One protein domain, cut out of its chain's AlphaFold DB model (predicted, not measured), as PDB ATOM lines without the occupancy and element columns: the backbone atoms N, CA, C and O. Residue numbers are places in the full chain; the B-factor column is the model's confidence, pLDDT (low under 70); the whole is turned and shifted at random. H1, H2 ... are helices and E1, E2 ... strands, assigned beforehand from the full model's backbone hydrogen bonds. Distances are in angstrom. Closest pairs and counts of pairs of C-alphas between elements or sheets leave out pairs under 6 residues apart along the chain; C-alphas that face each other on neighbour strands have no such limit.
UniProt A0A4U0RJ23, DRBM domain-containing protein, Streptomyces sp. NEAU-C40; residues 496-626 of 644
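This is residues 496 to 626 of the 644 residues of the protein "DRBM domain-containing protein" of Streptomyces sp. NEAU-C40 (UniProt A0A4U0RJ23). A twisted five-strand sheet makes a wall with H3 and H4 side by side over one face; H1 packs on H3 beyond them, and H2 packs by edge strand E1. The 131 printed residues, of mixed class, hold H1, H2, E1, H3, E2, E3, H4, E4 and E5 in turn. The mixed sheet runs E1 E2 E3 E5 E4. The whole is compact, radius of gyration of the C-alphas 13.8 A, spanning 41 by 32 by 25 A.

H1, residues 498 to 515, touches H3, residues 551 to 564, with residues 506 to 514 alone; the closest C-alphas, Cys 513 and Arg 552, are 6.2 A apart, at a shallow tilt of 11 degrees, opposite ways. H2, residues 523 to 534, is on the sheet. E1, residues 538 to 540, is parallel to E2, residues 571 to 578, with N 539 and O 571 3.0 A apart; E1, H3, E2 is a strand-helix-strand unit, parallel neighbours joined through a helix, its crossover left-handed. E2 and E3, residues 581 to 587, form a hairpin, N 574 and O 584 2.8 A apart. H4, residues 592 to 605, touches H3, closest C-alphas Thr 563 and Ala 598, 6.7 A. H1, H3 and H4 are an up-and-down bundle, each running against the one before. E4, residues 612 to 617, and E5, residues 620 to 625, form a hairpin, N 613 and O 624 2.9 A apart; E3 and E5 are antiparallel, N 583 and O 623 2.9 A apart. H3 lies over E3 and E5, height over the sheet 8.3 A, and H4 over E4, 7.9 A. Each helix has every O i to N i+4 pair within hydrogen-bond range.

H1, 25.7 A long, begins at C-alpha 498 (36.348, -30.275, -21.288). H3 is 20.5 A, E2 20.8 A; E5 ends at C-alpha 625 (54.518, -6.791, -26.087).

The C-alphas farthest apart, Leu 496 and Asn 546, are 42.2 A apart. The printed part has no cut and no long link. pLDDT is under 70 in 27 residues, among them 511 to 519.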
ATOM      1  N   LEU A 496      37.172 -37.528 -18.676       70.25
ATOM      2  CA  LEU A 496      37.741 -36.427 -19.457       70.25
ATOM      3  C   LEU A 496      36.800 -35.218 -19.431       70.25
ATOM      4  O   LEU A 496      35.851 -35.127 -20.213       70.25
ATOM      5  N   SER A 497      37.079 -34.263 -18.543       76.19
ATOM      6  CA  SER A 497      36.394 -32.971 -18.561       76.19
ATOM      7  C   SER A 497      36.873 -32.115 -19.739       76.19
ATOM      8  O   SER A 497      38.009 -32.217 -20.213       76.19
ATOM      9  N   ARG A 498      35.998 -31.227 -20.224       70.94
ATOM     10  CA  ARG A 498      36.348 -30.275 -21.288       70.94
ATOM     11  C   ARG A 498      37.431 -29.287 -20.844       70.94
ATOM     12  O   ARG A 498      38.260 -28.901 -21.655       70.94
ATOM     13  N   GLU A 499      37.440 -28.929 -19.564       69.69
ATOM     14  CA  GLU A 499      38.457 -28.065 -18.955       69.69
ATOM     15  C   GLU A 499      39.840 -28.724 -18.966       69.69
ATOM     16  O   GLU A 499      40.821 -28.084 -19.337       69.69
ATOM     17  N   PHE A 500      39.914 -30.021 -18.655       72.81
ATOM     18  CA  PHE A 500      41.166 -30.774 -18.687       72.81
ATOM     19  C   PHE A 500      41.714 -30.933 -20.114       72.81
ATOM     20  O   PHE A 500      42.908 -30.757 -20.353       72.81
ATOM     21  N   LEU A 501      40.840 -31.200 -21.093       73.62
ATOM     22  CA  LEU A 501      41.226 -31.228 -22.508       73.62
ATOM     23  C   LEU A 501      41.738 -29.865 -22.989       73.62
ATOM     24  O   LEU A 501      42.766 -29.805 -23.663       73.62
ATOM     25  N   ASP A 502      41.057 -28.780 -22.616       71.56
ATOM     26  CA  ASP A 502      41.488 -27.422 -22.943       71.56
ATOM     27  C   ASP A 502      42.869 -27.128 -22.323       71.56
ATOM     28  O   ASP A 502      43.739 -26.588 -23.005       71.56
ATOM     29  N   GLN A 503      43.120 -27.550 -21.080       73.31
ATOM     30  CA  GLN A 503      44.424 -27.415 -20.421       73.31
ATOM     31  C   GLN A 503      45.538 -28.203 -21.131       73.31
ATOM     32  O   GLN A 503      46.631 -27.670 -21.330       73.31
ATOM     33  N   LEU A 504      45.280 -29.446 -21.554       74.69
ATOM     34  CA  LEU A 504      46.252 -30.263 -22.292       74.69
ATOM     35  C   LEU A 504      46.604 -29.670 -23.657       74.69
ATOM     36  O   LEU A 504      47.773 -29.668 -24.044       74.69
ATOM     37  N   VAL A 505      45.609 -29.145 -24.377       77.38
ATOM     38  CA  VAL A 505      45.835 -28.446 -25.650       77.38
ATOM     39  C   VAL A 505      46.733 -27.229 -25.425       77.38
ATOM     40  O   VAL A 505      47.714 -27.063 -26.146       77.38
ATOM     41  N   GLN A 506      46.468 -26.435 -24.382       75.06
ATOM     42  CA  GLN A 506      47.289 -25.269 -24.043       75.06
ATOM     43  C   GLN A 506      48.732 -25.646 -23.680       75.06
ATOM     44  O   GLN A 506      49.666 -25.028 -24.184       75.06
ATOM     45  N   LEU A 507      48.945 -26.687 -22.867       75.00
ATOM     46  CA  LEU A 507      50.294 -27.182 -22.554       75.00
ATOM     47  C   LEU A 507      51.027 -27.684 -23.807       75.00
ATOM     48  O   LEU A 507      52.213 -27.403 -23.987       75.00
ATOM     49  N   GLY A 508      50.319 -28.384 -24.699       71.06
ATOM     50  CA  GLY A 508      50.855 -28.830 -25.983       71.06
ATOM     51  C   GLY A 508      51.247 -27.671 -26.901       71.06
ATOM     52  O   GLY A 508      52.303 -27.719 -27.534       71.06
ATOM     53  N   ASP A 509      50.443 -26.609 -26.945       73.44
ATOM     54  CA  ASP A 509      50.733 -25.405 -27.725       73.44
ATOM     55  C   ASP A 509      51.928 -24.626 -27.172       73.44
ATOM     56  O   ASP A 509      52.793 -24.214 -27.948       73.44
ATOM     57  N   VAL A 510      52.049 -24.508 -25.847       74.25
ATOM     58  CA  VAL A 510      53.230 -23.922 -25.199       74.25
ATOM     59  C   VAL A 510      54.486 -24.731 -25.518       74.25
ATOM     60  O   VAL A 510      55.493 -24.172 -25.953       74.25
ATOM     61  N   HIS A 511      54.434 -26.056 -25.380       66.81
ATOM     62  CA  HIS A 511      55.577 -26.914 -25.685       66.81
ATOM     63  C   HIS A 511      55.950 -26.861 -27.179       66.81
ATOM     64  O   HIS A 511      57.132 -26.873 -27.540       66.81
ATOM     65  N   ARG A 512      54.960 -26.770 -28.074       65.94
ATOM     66  CA  ARG A 512      55.181 -26.561 -29.511       65.94
ATOM     67  C   ARG A 512      55.856 -25.216 -29.782       65.94
ATOM     68  O   ARG A 512      56.795 -25.184 -30.573       65.94
ATOM     69  N   CYS A 513      55.412 -24.152 -29.116       67.94
ATOM     70  CA  CYS A 513      55.980 -22.808 -29.215       67.94
ATOM     71  C   CYS A 513      57.433 -22.745 -28.708       67.94
ATOM     72  O   CYS A 513      58.257 -22.028 -29.272       67.94
ATOM     73  N   LEU A 514      57.775 -23.501 -27.661       62.28
ATOM     74  CA  LEU A 514      59.149 -23.580 -27.154       62.28
ATOM     75  C   LEU A 514      60.081 -24.368 -28.089       62.28
ATOM     76  O   LEU A 514      61.262 -24.041 -28.186       62.28
ATOM     77  N   GLY A 515      59.557 -25.383 -28.783       46.66
ATOM     78  CA  GLY A 515      60.330 -26.281 -29.646       46.66
ATOM     79  C   GLY A 515      60.411 -25.898 -31.130       46.66
ATOM     80  O   GLY A 515      61.080 -26.606 -31.884       46.66
ATOM     81  N   ARG A 516      59.726 -24.839 -31.582       55.06
ATOM     82  CA  ARG A 516      59.721 -24.398 -32.989       55.06
ATOM     83  C   ARG A 516      60.170 -22.950 -33.146       55.06
ATOM     84  O   ARG A 516      59.725 -22.070 -32.420       55.06
ATOM     85  N   GLU A 517      60.992 -22.710 -34.164       52.97
ATOM     86  CA  GLU A 517      61.212 -21.381 -34.737       52.97
ATOM     87  C   GLU A 517      60.169 -21.159 -35.840       52.97
ATOM     88  O   GLU A 517      60.404 -21.454 -37.015       52.97
ATOM     89  N   ASP A 518      58.968 -20.725 -35.454       59.44
ATOM     90  CA  ASP A 518      57.972 -20.264 -36.423       59.44
ATOM     91  C   ASP A 518      58.443 -18.934 -37.045       59.44
ATOM     92  O   ASP A 518      59.093 -18.127 -36.380       59.44
ATOM     93  N   GLN A 519      58.156 -18.719 -38.334       61.88
ATOM     94  CA  GLN A 519      58.614 -17.528 -39.061       61.88
ATOM     95  C   GLN A 519      57.984 -16.248 -38.501       61.88
ATOM     96  O   GLN A 519      56.803 -16.240 -38.144       61.88
ATOM     97  N   ASP A 520      58.769 -15.170 -38.490       74.88
ATOM     98  CA  ASP A 520      58.303 -13.831 -38.132       74.88
ATOM     99  C   ASP A 520      57.155 -13.383 -39.054       74.88
ATOM    100  O   ASP A 520      57.075 -13.767 -40.226       74.88
ATOM    101  N   THR A 521      56.242 -12.578 -38.515       80.81
ATOM    102  CA  THR A 521      55.060 -12.081 -39.225       80.81
ATOM    103  C   THR A 521      54.796 -10.622 -38.892       80.81
ATOM    104  O   THR A 521      55.061 -10.165 -37.789       80.81
ATOM    105  N   ASP A 522      54.177  -9.892 -39.811       84.69
ATOM    106  CA  ASP A 522      53.662  -8.557 -39.519       84.69
ATOM    107  C   ASP A 522      52.316  -8.641 -38.779       84.69
ATOM    108  O   ASP A 522      51.464  -9.468 -39.117       84.69
ATOM    109  N   LEU A 523      52.091  -7.760 -37.796       85.81
ATOM    110  CA  LEU A 523      50.825  -7.670 -37.056       85.81
ATOM    111  C   LEU A 523      49.601  -7.439 -37.978       85.81
ATOM    112  O   LEU A 523      48.583  -8.091 -37.752       85.81
ATOM    113  N   PRO A 524      49.662  -6.601 -39.038       87.06
ATOM    114  CA  PRO A 524      48.595  -6.524 -40.040       87.06
ATOM    115  C   PRO A 524      48.303  -7.855 -40.746       87.06
ATOM    116  O   PRO A 524      47.141  -8.209 -40.909       87.06
ATOM    117  N   ALA A 525      49.336  -8.623 -41.110       86.50
ATOM    118  CA  ALA A 525      49.152  -9.926 -41.750       86.50
ATOM    119  C   ALA A 525      48.512 -10.941 -40.787       86.50
ATOM    120  O   ALA A 525      47.628 -11.699 -41.178       86.50
ATOM    121  N   LEU A 526      48.900 -10.910 -39.508       88.06
ATOM    122  CA  LEU A 526      48.268 -11.722 -38.467       88.06
ATOM    123  C   LEU A 526      46.798 -11.325 -38.238       88.06
ATOM    124  O   LEU A 526      45.937 -12.187 -38.069       88.06
ATOM    125  N   ALA A 527      46.491 -10.027 -38.270       87.38
ATOM    126  CA  ALA A 527      45.121  -9.536 -38.172       87.38
ATOM    127  C   ALA A 527      44.254 -10.021 -39.351       87.38
ATOM    128  O   ALA A 527      43.110 -10.433 -39.136       87.38
ATOM    129  N   ASP A 528      44.798 -10.029 -40.572       86.31
ATOM    130  CA  ASP A 528      44.130 -10.581 -41.756       86.31
ATOM    131  C   ASP A 528      43.891 -12.095 -41.614       86.31
ATOM    132  O   ASP A 528      42.775 -12.572 -41.853       86.31
ATOM    133  N   ASP A 529      44.898 -12.845 -41.146       87.00
ATOM    134  CA  ASP A 529      44.779 -14.277 -40.839       87.00
ATOM    135  C   ASP A 529      43.622 -14.529 -39.858       87.00
ATOM    136  O   ASP A 529      42.765 -15.386 -40.104       87.00
ATOM    137  N   TRP A 530      43.537 -13.753 -38.772       89.94
ATOM    138  CA  TRP A 530      42.453 -13.869 -37.798       89.94
ATOM    139  C   TRP A 530      41.075 -13.556 -38.384       89.94
ATOM    140  O   TRP A 530      40.110 -14.267 -38.085       89.94
ATOM    141  N   GLN A 531      40.950 -12.535 -39.234       84.69
ATOM    142  CA  GLN A 531      39.678 -12.236 -39.899       84.69
ATOM    143  C   GLN A 531      39.221 -13.398 -40.794       84.69
ATOM    144  O   GLN A 531      38.029 -13.726 -40.827       84.69
ATOM    145  N   ILE A 532      40.159 -14.064 -41.475       84.44
ATOM    146  CA  ILE A 532      39.885 -15.236 -42.316       84.44
ATOM    147  C   ILE A 532      39.491 -16.454 -41.469       84.44
ATOM    148  O   ILE A 532      38.549 -17.165 -41.838       84.44
ATOM    149  N   LEU A 533      40.192 -16.693 -40.357       83.19
ATOM    150  CA  LEU A 533      39.986 -17.836 -39.460       83.19
ATOM    151  C   LEU A 533      38.683 -17.733 -38.664       83.19
ATOM    152  O   LEU A 533      37.933 -18.706 -38.576       83.19
ATOM    153  N   TYR A 534      38.384 -16.559 -38.106       84.38
ATOM    154  CA  TYR A 534      37.272 -16.375 -37.169       84.38
ATOM    155  C   TYR A 534      36.031 -15.705 -37.782       84.38
ATOM    156  O   TYR A 534      35.048 -15.518 -37.066       84.38
ATOM    157  N   ARG A 535      36.052 -15.378 -39.086       78.56
ATOM    158  CA  ARG A 535      34.934 -14.914 -39.947       78.56
ATOM    159  C   ARG A 535      33.775 -14.232 -39.208       78.56
ATOM    160  O   ARG A 535      32.722 -14.829 -38.994       78.56
ATOM    161  N   GLY A 536      33.963 -12.964 -38.852       76.00
ATOM    162  CA  GLY A 536      32.917 -12.121 -38.258       76.00
ATOM    163  C   GLY A 536      32.677 -12.326 -36.760       76.00
ATOM    164  O   GLY A 536      31.899 -11.577 -36.180       76.00
ATOM    165  N   ARG A 537      33.354 -13.288 -36.116       85.00
ATOM    166  CA  ARG A 537      33.327 -13.455 -34.651       85.00
ATOM    167  C   ARG A 537      34.417 -12.675 -33.919       85.00
ATOM    168  O   ARG A 537      34.336 -12.541 -32.703       85.00
ATOM    169  N   LEU A 538      35.424 -12.189 -34.641       86.94
ATOM    170  CA  LEU A 538      36.490 -11.349 -34.104       86.94
ATOM    171  C   LEU A 538      36.471 -10.002 -34.816       86.94
ATOM    172  O   LEU A 538      36.642  -9.950 -36.036       86.94
ATOM    173  N   ALA A 539      36.259  -8.927 -34.066       86.44
ATOM    174  CA  ALA A 539      36.351  -7.569 -34.581       86.44
ATOM    175  C   ALA A 539      37.669  -6.936 -34.125       86.44
ATOM    176  O   ALA A 539      37.952  -6.880 -32.935       86.44
ATOM    177  N   ILE A 540      38.477  -6.459 -35.068       84.69
ATOM    178  CA  ILE A 540      39.782  -5.842 -34.793       84.69
ATOM    179  C   ILE A 540      39.641  -4.323 -34.947       84.69
ATOM    180  O   ILE A 540      38.945  -3.859 -35.856       84.69
ATOM    181  N   SER A 541      40.267  -3.540 -34.062       78.31
ATOM    182  CA  SER A 541      40.265  -2.075 -34.147       78.31
ATOM    183  C   SER A 541      40.778  -1.589 -35.514       78.31
ATOM    184  O   SER A 541      41.636  -2.201 -36.145       78.31
ATOM    185  N   LYS A 542      40.249  -0.452 -35.995       70.56
ATOM    186  CA  LYS A 542      40.557   0.081 -37.342       70.56
ATOM    187  C   LYS A 542      42.031   0.439 -37.558       70.56
ATOM    188  O   LYS A 542      42.441   0.618 -38.701       70.56
ATOM    189  N   TYR A 543      42.798   0.601 -36.484       79.00
ATOM    190  CA  TYR A 543      44.215   0.920 -36.540       79.00
ATOM    191  C   TYR A 543      45.026  -0.275 -36.046       79.00
ATOM    192  O   TYR A 543      44.996  -0.597 -34.860       79.00
ATOM    193  N   VAL A 544      45.763  -0.898 -36.966       81.69
ATOM    194  CA  VAL A 544      46.744  -1.944 -36.670       81.69
ATOM    195  C   VAL A 544      48.111  -1.416 -37.117       81.69
ATOM    196  O   VAL A 544      48.311  -1.200 -38.314       81.69
ATOM    197  N   PRO A 545      49.043  -1.136 -36.188       81.31
ATOM    198  CA  PRO A 545      50.357  -0.621 -36.543       81.31
ATOM    199  C   PRO A 545      51.164  -1.688 -37.289       81.31
ATOM    200  O   PRO A 545      51.073  -2.877 -36.985       81.31
ATOM    201  N   ASN A 546      51.987  -1.262 -38.249       81.81
ATOM    202  CA  ASN A 546      52.886  -2.169 -38.955       81.81
ATOM    203  C   ASN A 546      54.099  -2.500 -38.072       81.81
ATOM    204  O   ASN A 546      55.062  -1.735 -38.021       81.81
ATOM    205  N   ILE A 547      54.004  -3.600 -37.327       78.94
ATOM    206  CA  ILE A 547      55.019  -4.078 -36.385       78.94
ATOM    207  C   ILE A 547      55.324  -5.537 -36.721       78.94
ATOM    208  O   ILE A 547      54.402  -6.344 -36.837       78.94
ATOM    209  N   GLN A 548      56.613  -5.854 -36.846       79.44
ATOM    210  CA  GLN A 548      57.103  -7.225 -36.971       79.44
ATOM    211  C   GLN A 548      57.002  -7.934 -35.621       79.44
ATOM    212  O   GLN A 548      57.412  -7.392 -34.595       79.44
ATOM    213  N   LEU A 549      56.449  -9.138 -35.650       77.69
ATOM    214  CA  LEU A 549      56.261 -10.027 -34.518       77.69
ATOM    215  C   LEU A 549      57.078 -11.288 -34.750       77.69
ATOM    216  O   LEU A 549      57.051 -11.869 -35.837       77.69
ATOM    217  N   THR A 550      57.733 -11.758 -33.702       76.31
ATOM    218  CA  THR A 550      58.367 -13.075 -33.714       76.31
ATOM    219  C   THR A 550      57.321 -14.188 -33.797       76.31
ATOM    220  O   THR A 550      56.174 -14.023 -33.366       76.31
ATOM    221  N   GLY A 551      57.717 -15.375 -34.267       71.69
ATOM    222  CA  GLY A 551      56.845 -16.558 -34.234       71.69
ATOM    223  C   GLY A 551      56.282 -16.874 -32.834       71.69
ATOM    224  O   GLY A 551      55.140 -17.316 -32.704       71.69
ATOM    225  N   ARG A 552      57.038 -16.568 -31.767       74.44
ATOM    226  CA  ARG A 552      56.583 -16.722 -30.371       74.44
ATOM    227  C   ARG A 552      55.542 -15.681 -29.970       74.44
ATOM    228  O   ARG A 552      54.551 -16.028 -29.336       74.44
ATOM    229  N   GLU A 553      55.746 -14.419 -30.341       81.88
ATOM    230  CA  GLU A 553      54.764 -13.353 -30.107       81.88
ATOM    231  C   GLU A 553      53.455 -13.646 -30.844       81.88
ATOM    232  O   GLU A 553      52.384 -13.523 -30.252       81.88
ATOM    233  N   ARG A 554      53.527 -14.143 -32.086       85.06
ATOM    234  CA  ARG A 554      52.361 -14.651 -32.822       85.06
ATOM    235  C   ARG A 554      51.617 -15.732 -32.033       85.06
ATOM    236  O   ARG A 554      50.412 -15.606 -31.837       85.06
ATOM    237  N   ALA A 555      52.318 -16.769 -31.570       81.88
ATOM    238  CA  ALA A 555      51.704 -17.881 -30.840       81.88
ATOM    239  C   ALA A 555      51.015 -17.424 -29.541       81.88
ATOM    240  O   ALA A 555      49.924 -17.891 -29.219       81.88
ATOM    241  N   ILE A 556      51.621 -16.470 -28.826       85.44
ATOM    242  CA  ILE A 556      51.033 -15.858 -27.631       85.44
ATOM    243  C   ILE A 556      49.731 -15.124 -27.964       85.44
ATOM    244  O   ILE A 556      48.733 -15.267 -27.255       85.44
ATOM    245  N   LEU A 557      49.724 -14.346 -29.047       88.62
ATOM    246  CA  LEU A 557      48.527 -13.633 -29.474       88.62
ATOM    247  C   LEU A 557      47.428 -14.606 -29.940       88.62
ATOM    248  O   LEU A 557      46.271 -14.430 -29.568       88.62
ATOM    249  N   ASP A 558      47.778 -15.671 -30.667       87.44
ATOM    250  CA  ASP A 558      46.844 -16.739 -31.060       87.44
ATOM    251  C   ASP A 558      46.215 -17.438 -29.836       87.44
ATOM    252  O   ASP A 558      45.015 -17.751 -29.832       87.44
ATOM    253  N   ALA A 559      46.997 -17.649 -28.772       84.81
ATOM    254  CA  ALA A 559      46.508 -18.198 -27.509       84.81
ATOM    255  C   ALA A 559      45.538 -17.237 -26.803       84.81
ATOM    256  O   ALA A 559      44.472 -17.663 -26.346       84.81
ATOM    257  N   ALA A 560      45.849 -15.937 -26.772       87.38
ATOM    258  CA  ALA A 560      44.962 -14.919 -26.208       87.38
ATOM    259  C   ALA A 560      43.617 -14.864 -26.956       87.38
ATOM    260  O   ALA A 560      42.560 -14.929 -26.325       87.38
ATOM    261  N   VAL A 561      43.643 -14.864 -28.294       87.62
ATOM    262  CA  VAL A 561      42.435 -14.922 -29.138       87.62
ATOM    263  C   VAL A 561      41.618 -16.175 -28.844       87.62
ATOM    264  O   VAL A 561      40.421 -16.084 -28.583       87.62
ATOM    265  N   SER A 562      42.253 -17.348 -28.834       81.69
ATOM    266  CA  SER A 562      41.573 -18.629 -28.595       81.69
ATOM    267  C   SER A 562      40.929 -18.716 -27.210       81.69
ATOM    268  O   SER A 562      39.944 -19.431 -27.031       81.69
ATOM    269  N   THR A 563      41.455 -17.967 -26.238       80.12
ATOM    270  CA  THR A 563      40.916 -17.914 -24.876       80.12
ATOM    271  C   THR A 563      39.612 -17.132 -24.800       80.12
ATOM    272  O   THR A 563      38.676 -17.574 -24.137       80.12
ATOM    273  N   VAL A 564      39.531 -15.997 -25.501       82.38
ATOM    274  CA  VAL A 564      38.342 -15.130 -25.484       82.38
ATOM    275  C   VAL A 564      37.259 -15.579 -26.477       82.38
ATOM    276  O   VAL A 564      36.085 -15.261 -26.306       82.38
ATOM    277  N   LEU A 565      37.612 -16.362 -27.506       80.38
ATOM    278  CA  LEU A 565      36.698 -16.840 -28.560       80.38
ATOM    279  C   LEU A 565      36.047 -18.197 -28.255       80.38
ATOM    280  O   LEU A 565      36.216 -19.190 -28.968       80.38
ATOM    281  N   ILE A 566      35.209 -18.226 -27.225       72.94
ATOM    282  CA  ILE A 566      34.417 -19.408 -26.856       72.94
ATOM    283  C   ILE A 566      33.333 -19.699 -27.919       72.94
ATOM    284  O   ILE A 566      32.887 -18.787 -28.630       72.94
ATOM    285  N   PRO A 567      32.893 -20.963 -28.101       68.25
ATOM    286  CA  PRO A 567      31.824 -21.296 -29.040       68.25
ATOM    287  C   PRO A 567      30.564 -20.447 -28.820       68.25
ATOM    288  O   PRO A 567      29.983 -20.459 -27.740       68.25
ATOM    289  N   GLY A 568      30.138 -19.723 -29.859       68.56
ATOM    290  CA  GLY A 568      28.951 -18.860 -29.826       68.56
ATOM    291  C   GLY A 568      29.183 -17.415 -29.362       68.56
ATOM    292  O   GLY A 568      28.267 -16.611 -29.498       68.56
ATOM    293  N   ALA A 569      30.380 -17.064 -28.881       76.50
ATOM    294  CA  ALA A 569      30.725 -15.701 -28.477       76.50
ATOM    295  C   ALA A 569      31.418 -14.911 -29.603       76.50
ATOM    296  O   ALA A 569      32.034 -15.485 -30.512       76.50
ATOM    297  N   THR A 570      31.318 -13.584 -29.516       85.00
ATOM    298  CA  THR A 570      32.108 -12.627 -30.299       85.00
ATOM    299  C   THR A 570      33.146 -11.967 -29.404       85.00
ATOM    300  O   THR A 570      32.859 -11.704 -28.237       85.00
ATOM    301  N   ALA A 571      34.316 -11.658 -29.954       86.94
ATOM    302  CA  ALA A 571      35.385 -10.967 -29.246       86.94
ATOM    303  C   ALA A 571      35.866  -9.736 -30.023       86.94
ATOM    304  O   ALA A 571      35.734  -9.664 -31.251       86.94
ATOM    305  N   THR A 572      36.441  -8.775 -29.307       88.19
ATOM    306  CA  THR A 572      37.094  -7.597 -29.878       88.19
ATOM    307  C   THR A 572      38.589  -7.609 -29.573       88.19
ATOM    308  O   THR A 572      39.021  -8.044 -28.505       88.19
ATOM    309  N   VAL A 573      39.386  -7.144 -30.535       89.62
ATOM    310  CA  VAL A 573      40.824  -6.906 -30.377       89.62
ATOM    311  C   VAL A 573      41.071  -5.412 -30.485       89.62
ATOM    312  O   VAL A 573      40.872  -4.815 -31.546       89.62
ATOM    313  N   GLU A 574      41.509  -4.804 -29.391       89.06
ATOM    314  CA  GLU A 574      41.825  -3.385 -29.315       89.06
ATOM    315  C   GLU A 574      43.334  -3.189 -29.228       89.06
ATOM    316  O   GLU A 574      43.971  -3.591 -28.255       89.06
ATOM    317  N   VAL A 575      43.911  -2.548 -30.242       86.50
ATOM    318  CA  VAL A 575      45.313  -2.119 -30.217       86.50
ATOM    319  C   VAL A 575      45.365  -0.666 -29.750       86.50
ATOM    320  O   VAL A 575      44.855   0.214 -30.447       86.50
ATOM    321  N   SER A 576      45.932  -0.416 -28.569       77.94
ATOM    322  CA  SER A 576      45.906   0.906 -27.920       77.94
ATOM    323  C   SER A 576      47.218   1.675 -28.050       77.94
ATOM    324  O   SER A 576      47.205   2.851 -28.404       77.94
ATOM    325  N   ASP A 577      48.347   1.005 -27.825       69.12
ATOM    326  CA  ASP A 577      49.683   1.600 -27.862       69.12
ATOM    327  C   ASP A 577      50.562   0.844 -28.860       69.12
ATOM    328  O   ASP A 577      50.441  -0.370 -29.003       69.12
ATOM    329  N   SER A 578      51.480   1.540 -29.537       64.88
ATOM    330  CA  SER A 578      52.482   0.903 -30.402       64.88
ATOM    331  C   SER A 578      53.798   0.600 -29.679       64.88
ATOM    332  O   SER A 578      54.575  -0.210 -30.182       64.88
ATOM    333  N   ARG A 579      54.079   1.253 -28.532       64.50
ATOM    334  CA  ARG A 579      55.301   1.071 -27.716       64.50
ATOM    335  C   ARG A 579      55.085   1.407 -26.227       64.50
ATOM    336  O   ARG A 579      54.960   2.586 -25.904       64.50
ATOM    337  N   PRO A 580      55.136   0.417 -25.315       70.12
ATOM    338  CA  PRO A 580      55.042  -1.014 -25.613       70.12
ATOM    339  C   PRO A 580      53.756  -1.298 -26.402       70.12
ATOM    340  O   PRO A 580      52.756  -0.613 -26.208       70.12
ATOM    341  N   LEU A 581      53.793  -2.262 -27.322       81.31
ATOM    342  CA  LEU A 581      52.609  -2.666 -28.067       81.31
ATOM    343  C   LEU A 581      51.615  -3.286 -27.084       81.31
ATOM    344  O   LEU A 581      51.913  -4.300 -26.451       81.31
ATOM    345  N   ARG A 582      50.453  -2.655 -26.924       87.38
ATOM    346  CA  ARG A 582      49.390  -3.138 -26.041       87.38
ATOM    347  C   ARG A 582      48.196  -3.569 -26.864       87.38
ATOM    348  O   ARG A 582      47.658  -2.780 -27.642       87.38
ATOM    349  N   ILE A 583      47.799  -4.819 -26.672       90.62
ATOM    350  CA  ILE A 583      46.676  -5.437 -27.363       90.62
ATOM    351  C   ILE A 583      45.739  -6.020 -26.313       90.62
ATOM    352  O   ILE A 583      46.143  -6.871 -25.523       90.62
ATOM    353  N   ARG A 584      44.490  -5.568 -26.299       90.56
ATOM    354  CA  ARG A 584      43.437  -6.119 -25.443       90.56
ATOM    355  C   ARG A 584      42.534  -7.026 -26.250       90.56
ATOM    356  O   ARG A 584      42.071  -6.649 -27.320       90.56
ATOM    357  N   PHE A 585      42.276  -8.200 -25.704       90.31
ATOM    358  CA  PHE A 585      41.355  -9.193 -26.223       90.31
ATOM    359  C   PHE A 585      40.170  -9.241 -25.270       90.31
ATOM    360  O   PHE A 585      40.337  -9.673 -24.135       90.31
ATOM    361  N   LEU A 586      39.001  -8.778 -25.705       87.75
ATOM    362  CA  LEU A 586      37.802  -8.695 -24.868       87.75
ATOM    363  C   LEU A 586      36.727  -9.644 -25.401       87.75
ATOM    364  O   LEU A 586      36.478  -9.712 -26.604       87.75
ATOM    365  N   SER A 587      36.096 -10.389 -24.502       82.50
ATOM    366  CA  SER A 587      34.963 -11.277 -24.764       82.50
ATOM    367  C   SER A 587      33.656 -10.502 -24.601       82.50
ATOM    368  O   SER A 587      33.482  -9.770 -23.635       82.50
ATOM    369  N   GLY A 588      32.693 -10.684 -25.507       66.38
ATOM    370  CA  GLY A 588      31.380 -10.031 -25.408       66.38
ATOM    371  C   GLY A 588      30.443 -10.601 -24.330       66.38
ATOM    372  O   GLY A 588      29.298 -10.163 -24.244       66.38
ATOM    373  N   VAL A 589      30.871 -11.610 -23.558       60.97
ATOM    374  CA  VAL A 589      30.058 -12.277 -22.526       60.97
ATOM    375  C   VAL A 589      30.931 -12.593 -21.309       60.97
ATOM    376  O   VAL A 589      31.650 -13.586 -21.329       60.97
ATOM    377  N   GLY A 590      30.850 -11.796 -20.241       59.09
ATOM    378  CA  GLY A 590      31.568 -12.058 -18.989       59.09
ATOM    379  C   GLY A 590      30.932 -13.192 -18.174       59.09
ATOM    380  O   GLY A 590      29.773 -13.100 -17.771       59.09
ATOM    381  N   SER A 591      31.679 -14.267 -17.905       65.00
ATOM    382  CA  SER A 591      31.303 -15.279 -16.906       65.00
ATOM    383  C   SER A 591      32.487 -15.614 -15.995       65.00
ATOM    384  O   SER A 591      33.637 -15.542 -16.424       65.00
ATOM    385  N   GLU A 592      32.232 -16.014 -14.744       65.56
ATOM    386  CA  GLU A 592      33.290 -16.376 -13.777       65.56
ATOM    387  C   GLU A 592      34.227 -17.479 -14.304       65.56
ATOM    388  O   GLU A 592      35.438 -17.427 -14.098       65.56
ATOM    389  N   SER A 593      33.683 -18.438 -15.060       65.81
ATOM    390  CA  SER A 593      34.453 -19.509 -15.711       65.81
ATOM    391  C   SER A 593      35.450 -18.976 -16.755       65.81
ATOM    392  O   SER A 593      36.530 -19.543 -16.923       65.81
ATOM    393  N   GLN A 594      35.143 -17.858 -17.425       69.06
ATOM    394  CA  GLN A 594      36.065 -17.228 -18.378       69.06
ATOM    395  C   GLN A 594      37.222 -16.523 -17.680       69.06
ATOM    396  O   GLN A 594      38.357 -16.635 -18.138       69.06
ATOM    397  N   ASN A 595      36.954 -15.857 -16.557       71.69
ATOM    398  CA  ASN A 595      37.990 -15.163 -15.795       71.69
ATOM    399  C   ASN A 595      39.008 -16.158 -15.220       71.69
ATOM    400  O   ASN A 595      40.210 -15.963 -15.383       71.69
ATOM    401  N   ALA A 596      38.546 -17.289 -14.674       71.19
ATOM    402  CA  ALA A 596      39.433 -18.359 -14.205       71.19
ATOM    403  C   ALA A 596      40.289 -18.961 -15.340       71.19
ATOM    404  O   ALA A 596      41.480 -19.235 -15.168       71.19
ATOM    405  N   ARG A 597      39.709 -19.126 -16.539       72.50
ATOM    406  CA  ARG A 597      40.440 -19.584 -17.732       72.50
ATOM    407  C   ARG A 597      41.489 -18.562 -18.185       72.50
ATOM    408  O   ARG A 597      42.607 -18.953 -18.520       72.50
ATOM    409  N   ALA A 598      41.142 -17.275 -18.183       79.56
ATOM    410  CA  ALA A 598      42.048 -16.185 -18.526       79.56
ATOM    411  C   ALA A 598      43.220 -16.101 -17.539       79.56
ATOM    412  O   ALA A 598      44.365 -16.012 -17.969       79.56
ATOM    413  N   GLU A 599      42.973 -16.226 -16.232       79.94
ATOM    414  CA  GLU A 599      44.024 -16.282 -15.208       79.94
ATOM    415  C   GLU A 599      44.991 -17.453 -15.432       79.94
ATOM    416  O   GLU A 599      46.211 -17.262 -15.441       79.94
ATOM    417  N   GLY A 600      44.461 -18.656 -15.675       75.12
ATOM    418  CA  GLY A 600      45.269 -19.852 -15.921       75.12
ATOM    419  C   GLY A 600      46.166 -19.728 -17.155       75.12
ATOM    420  O   GLY A 600      47.346 -20.089 -17.102       75.12
ATOM    421  N   ILE A 601      45.630 -19.173 -18.246       78.25
ATOM    422  CA  ILE A 601      46.358 -18.960 -19.503       78.25
ATOM    423  C   ILE A 601      47.371 -17.828 -19.368       78.25
ATOM    424  O   ILE A 601      48.510 -18.001 -19.794       78.25
ATOM    425  N   CYS A 602      47.021 -16.714 -18.725       82.19
ATOM    426  CA  CYS A 602      47.958 -15.623 -18.468       82.19
ATOM    427  C   CYS A 602      49.151 -16.099 -17.636       82.19
ATOM    428  O   CYS A 602      50.291 -15.774 -17.971       82.19
ATOM    429  N   ALA A 603      48.914 -16.911 -16.602       76.06
ATOM    430  CA  ALA A 603      49.981 -17.489 -15.792       76.06
ATOM    431  C   ALA A 603      50.872 -18.455 -16.592       76.06
ATOM    432  O   ALA A 603      52.086 -18.457 -16.409       76.06
ATOM    433  N   LEU A 604      50.284 -19.262 -17.481       76.06
ATOM    434  CA  LEU A 604      51.015 -20.232 -18.297       76.06
ATOM    435  C   LEU A 604      51.847 -19.554 -19.401       76.06
ATOM    436  O   LEU A 604      53.035 -19.832 -19.550       76.06
ATOM    437  N   TRP A 605      51.234 -18.652 -20.166       78.12
ATOM    438  CA  TRP A 605      51.834 -18.056 -21.361       78.12
ATOM    439  C   TRP A 605      52.762 -16.877 -21.066       78.12
ATOM    440  O   TRP A 605      53.677 -16.626 -21.850       78.12
ATOM    441  N   SER A 606      52.619 -16.201 -19.918       73.25
ATOM    442  CA  SER A 606      53.561 -15.138 -19.515       73.25
ATOM    443  C   SER A 606      54.979 -15.653 -19.252       73.25
ATOM    444  O   SER A 606      55.914 -14.861 -19.192       73.25
ATOM    445  N   GLY A 607      55.159 -16.970 -19.108       66.06
ATOM    446  CA  GLY A 607      56.474 -17.603 -19.006       66.06
ATOM    447  C   GLY A 607      57.125 -17.958 -20.351       66.06
ATOM    448  O   GLY A 607      58.312 -18.288 -20.381       66.06
ATOM    449  N   VAL A 608      56.376 -17.903 -21.458       66.19
ATOM    450  CA  VAL A 608      56.790 -18.447 -22.770       66.19
ATOM    451  C   VAL A 608      57.643 -17.464 -23.568       66.19
ATOM    452  O   VAL A 608      58.516 -17.873 -24.335       66.19
ATOM    453  N   SER A 609      57.428 -16.164 -23.370       65.88
ATOM    454  CA  SER A 609      58.265 -15.108 -23.938       65.88
ATOM    455  C   SER A 609      58.667 -14.111 -22.861       65.88
ATOM    456  O   SER A 609      57.851 -13.708 -22.041       65.88
ATOM    457  N   ARG A 610      59.926 -13.661 -22.893       58.19
ATOM    458  CA  ARG A 610      60.435 -12.615 -21.986       58.19
ATOM    459  C   ARG A 610      60.037 -11.200 -22.423       58.19
ATOM    460  O   ARG A 610      60.167 -10.255 -21.651       58.19
ATOM    461  N   THR A 611      59.568 -11.055 -23.661       64.12
ATOM    462  CA  THR A 611      59.224  -9.772 -24.302       64.12
ATOM    463  C   THR A 611      57.749  -9.439 -24.142       64.12
ATOM    464  O   THR A 611      57.326  -8.303 -24.358       64.12
ATOM    465  N   THR A 612      56.962 -10.445 -23.764       73.69
ATOM    466  CA  THR A 612      55.512 -10.404 -23.795       73.69
ATOM    467  C   THR A 612      54.963 -10.822 -22.448       73.69
ATOM    468  O   THR A 612      55.344 -11.845 -21.895       73.69
ATOM    469  N   THR A 613      54.043 -10.026 -21.932       80.69
ATOM    470  CA  THR A 613      53.339 -10.301 -20.677       80.69
ATOM    471  C   THR A 613      51.856 -10.379 -20.962       80.69
ATOM    472  O   THR A 613      51.326  -9.491 -21.630       80.69
ATOM    473  N   LEU A 614      51.199 -11.425 -20.460       86.62
ATOM    474  CA  LEU A 614      49.749 -11.549 -20.493       86.62
ATOM    475  C   LEU A 614      49.211 -11.254 -19.099       86.62
ATOM    476  O   LEU A 614      49.753 -11.705 -18.089       86.62
ATOM    477  N   SER A 615      48.142 -10.482 -19.022       84.38
ATOM    478  CA  SER A 615      47.481 -10.176 -17.760       84.38
ATOM    479  C   SER A 615      45.973 -10.300 -17.934       84.38
ATOM    480  O   SER A 615      45.444  -9.832 -18.945       84.38
ATOM    481  N   PRO A 616      45.268 -10.950 -16.993       86.06
ATOM    482  CA  PRO A 616      43.816 -10.971 -17.021       86.06
ATOM    483  C   PRO A 616      43.299  -9.542 -16.817       86.06
ATOM    484  O   PRO A 616      43.845  -8.780 -16.017       86.06
ATOM    485  N   VAL A 617      42.261  -9.179 -17.561       85.25
ATOM    486  CA  VAL A 617      41.526  -7.920 -17.400       85.25
ATOM    487  C   VAL A 617      40.038  -8.226 -17.324       85.25
ATOM    488  O   VAL A 617      39.616  -9.330 -17.673       85.25
ATOM    489  N   ASP A 618      39.238  -7.259 -16.878       79.25
ATOM    490  CA  ASP A 618      37.784  -7.410 -16.875       79.25
ATOM    491  C   ASP A 618      37.304  -7.796 -18.281       79.25
ATOM    492  O   ASP A 618      37.608  -7.119 -19.265       79.25
ATOM    493  N   GLU A 619      36.595  -8.924 -18.360       79.44
ATOM    494  CA  GLU A 619      36.046  -9.483 -19.600       79.44
ATOM    495  C   GLU A 619      37.103  -9.895 -20.648       79.44
ATOM    496  O   GLU A 619      36.770 -10.044 -21.824       79.44
ATOM    497  N   GLY A 620      38.371 -10.132 -20.273       85.75
ATOM    498  CA  GLY A 620      39.377 -10.498 -21.271       85.75
ATOM    499  C   GLY A 620      40.825 -10.678 -20.815       85.75
ATOM    500  O   GLY A 620      41.132 -11.020 -19.674       85.75
ATOM    501  N   ILE A 621      41.740 -10.472 -21.766       89.50
ATOM    502  CA  ILE A 621      43.194 -10.573 -21.592       89.50
ATOM    503  C   ILE A 621      43.864  -9.346 -22.210       89.50
ATOM    504  O   ILE A 621      43.596  -8.987 -23.355       89.50
ATOM    505  N   GLU A 622      44.787  -8.730 -21.480       90.44
ATOM    506  CA  GLU A 622      45.721  -7.751 -22.025       90.44
ATOM    507  C   GLU A 622      47.062  -8.425 -22.317       90.44
ATOM    508  O   GLU A 622      47.656  -9.072 -21.455       90.44
ATOM    509  N   VAL A 623      47.548  -8.250 -23.542       88.81
ATOM    510  CA  VAL A 623      48.883  -8.655 -23.965       88.81
ATOM    511  C   VAL A 623      49.718  -7.400 -24.160       88.81
ATOM    512  O   VAL A 623      49.414  -6.539 -24.987       88.81
ATOM    513  N   VAL A 624      50.793  -7.302 -23.389       84.88
ATOM    514  CA  VAL A 624      51.778  -6.229 -23.498       84.88
ATOM    515  C   VAL A 624      53.038  -6.814 -24.111       84.88
ATOM    516  O   VAL A 624      53.787  -7.519 -23.435       84.88
ATOM    517  N   ILE A 625      53.274  -6.499 -25.381       79.88
ATOM    518  CA  ILE A 625      54.518  -6.791 -26.087       79.88
ATOM    519  C   ILE A 625      55.415  -5.573 -25.917       79.88
ATOM    520  O   ILE A 625      55.190  -4.497 -26.479       79.88
ATOM    521  N   ARG A 626      56.461  -5.714 -25.110       72.88
ATOM    522  CA  ARG A 626      57.492  -4.689 -24.993       72.88
ATOM    523  C   ARG A 626      58.321  -4.757 -26.261       72.88
ATOM    524  O   ARG A 626      59.283  -5.510 -26.334       72.88
TER     525      ARG A 626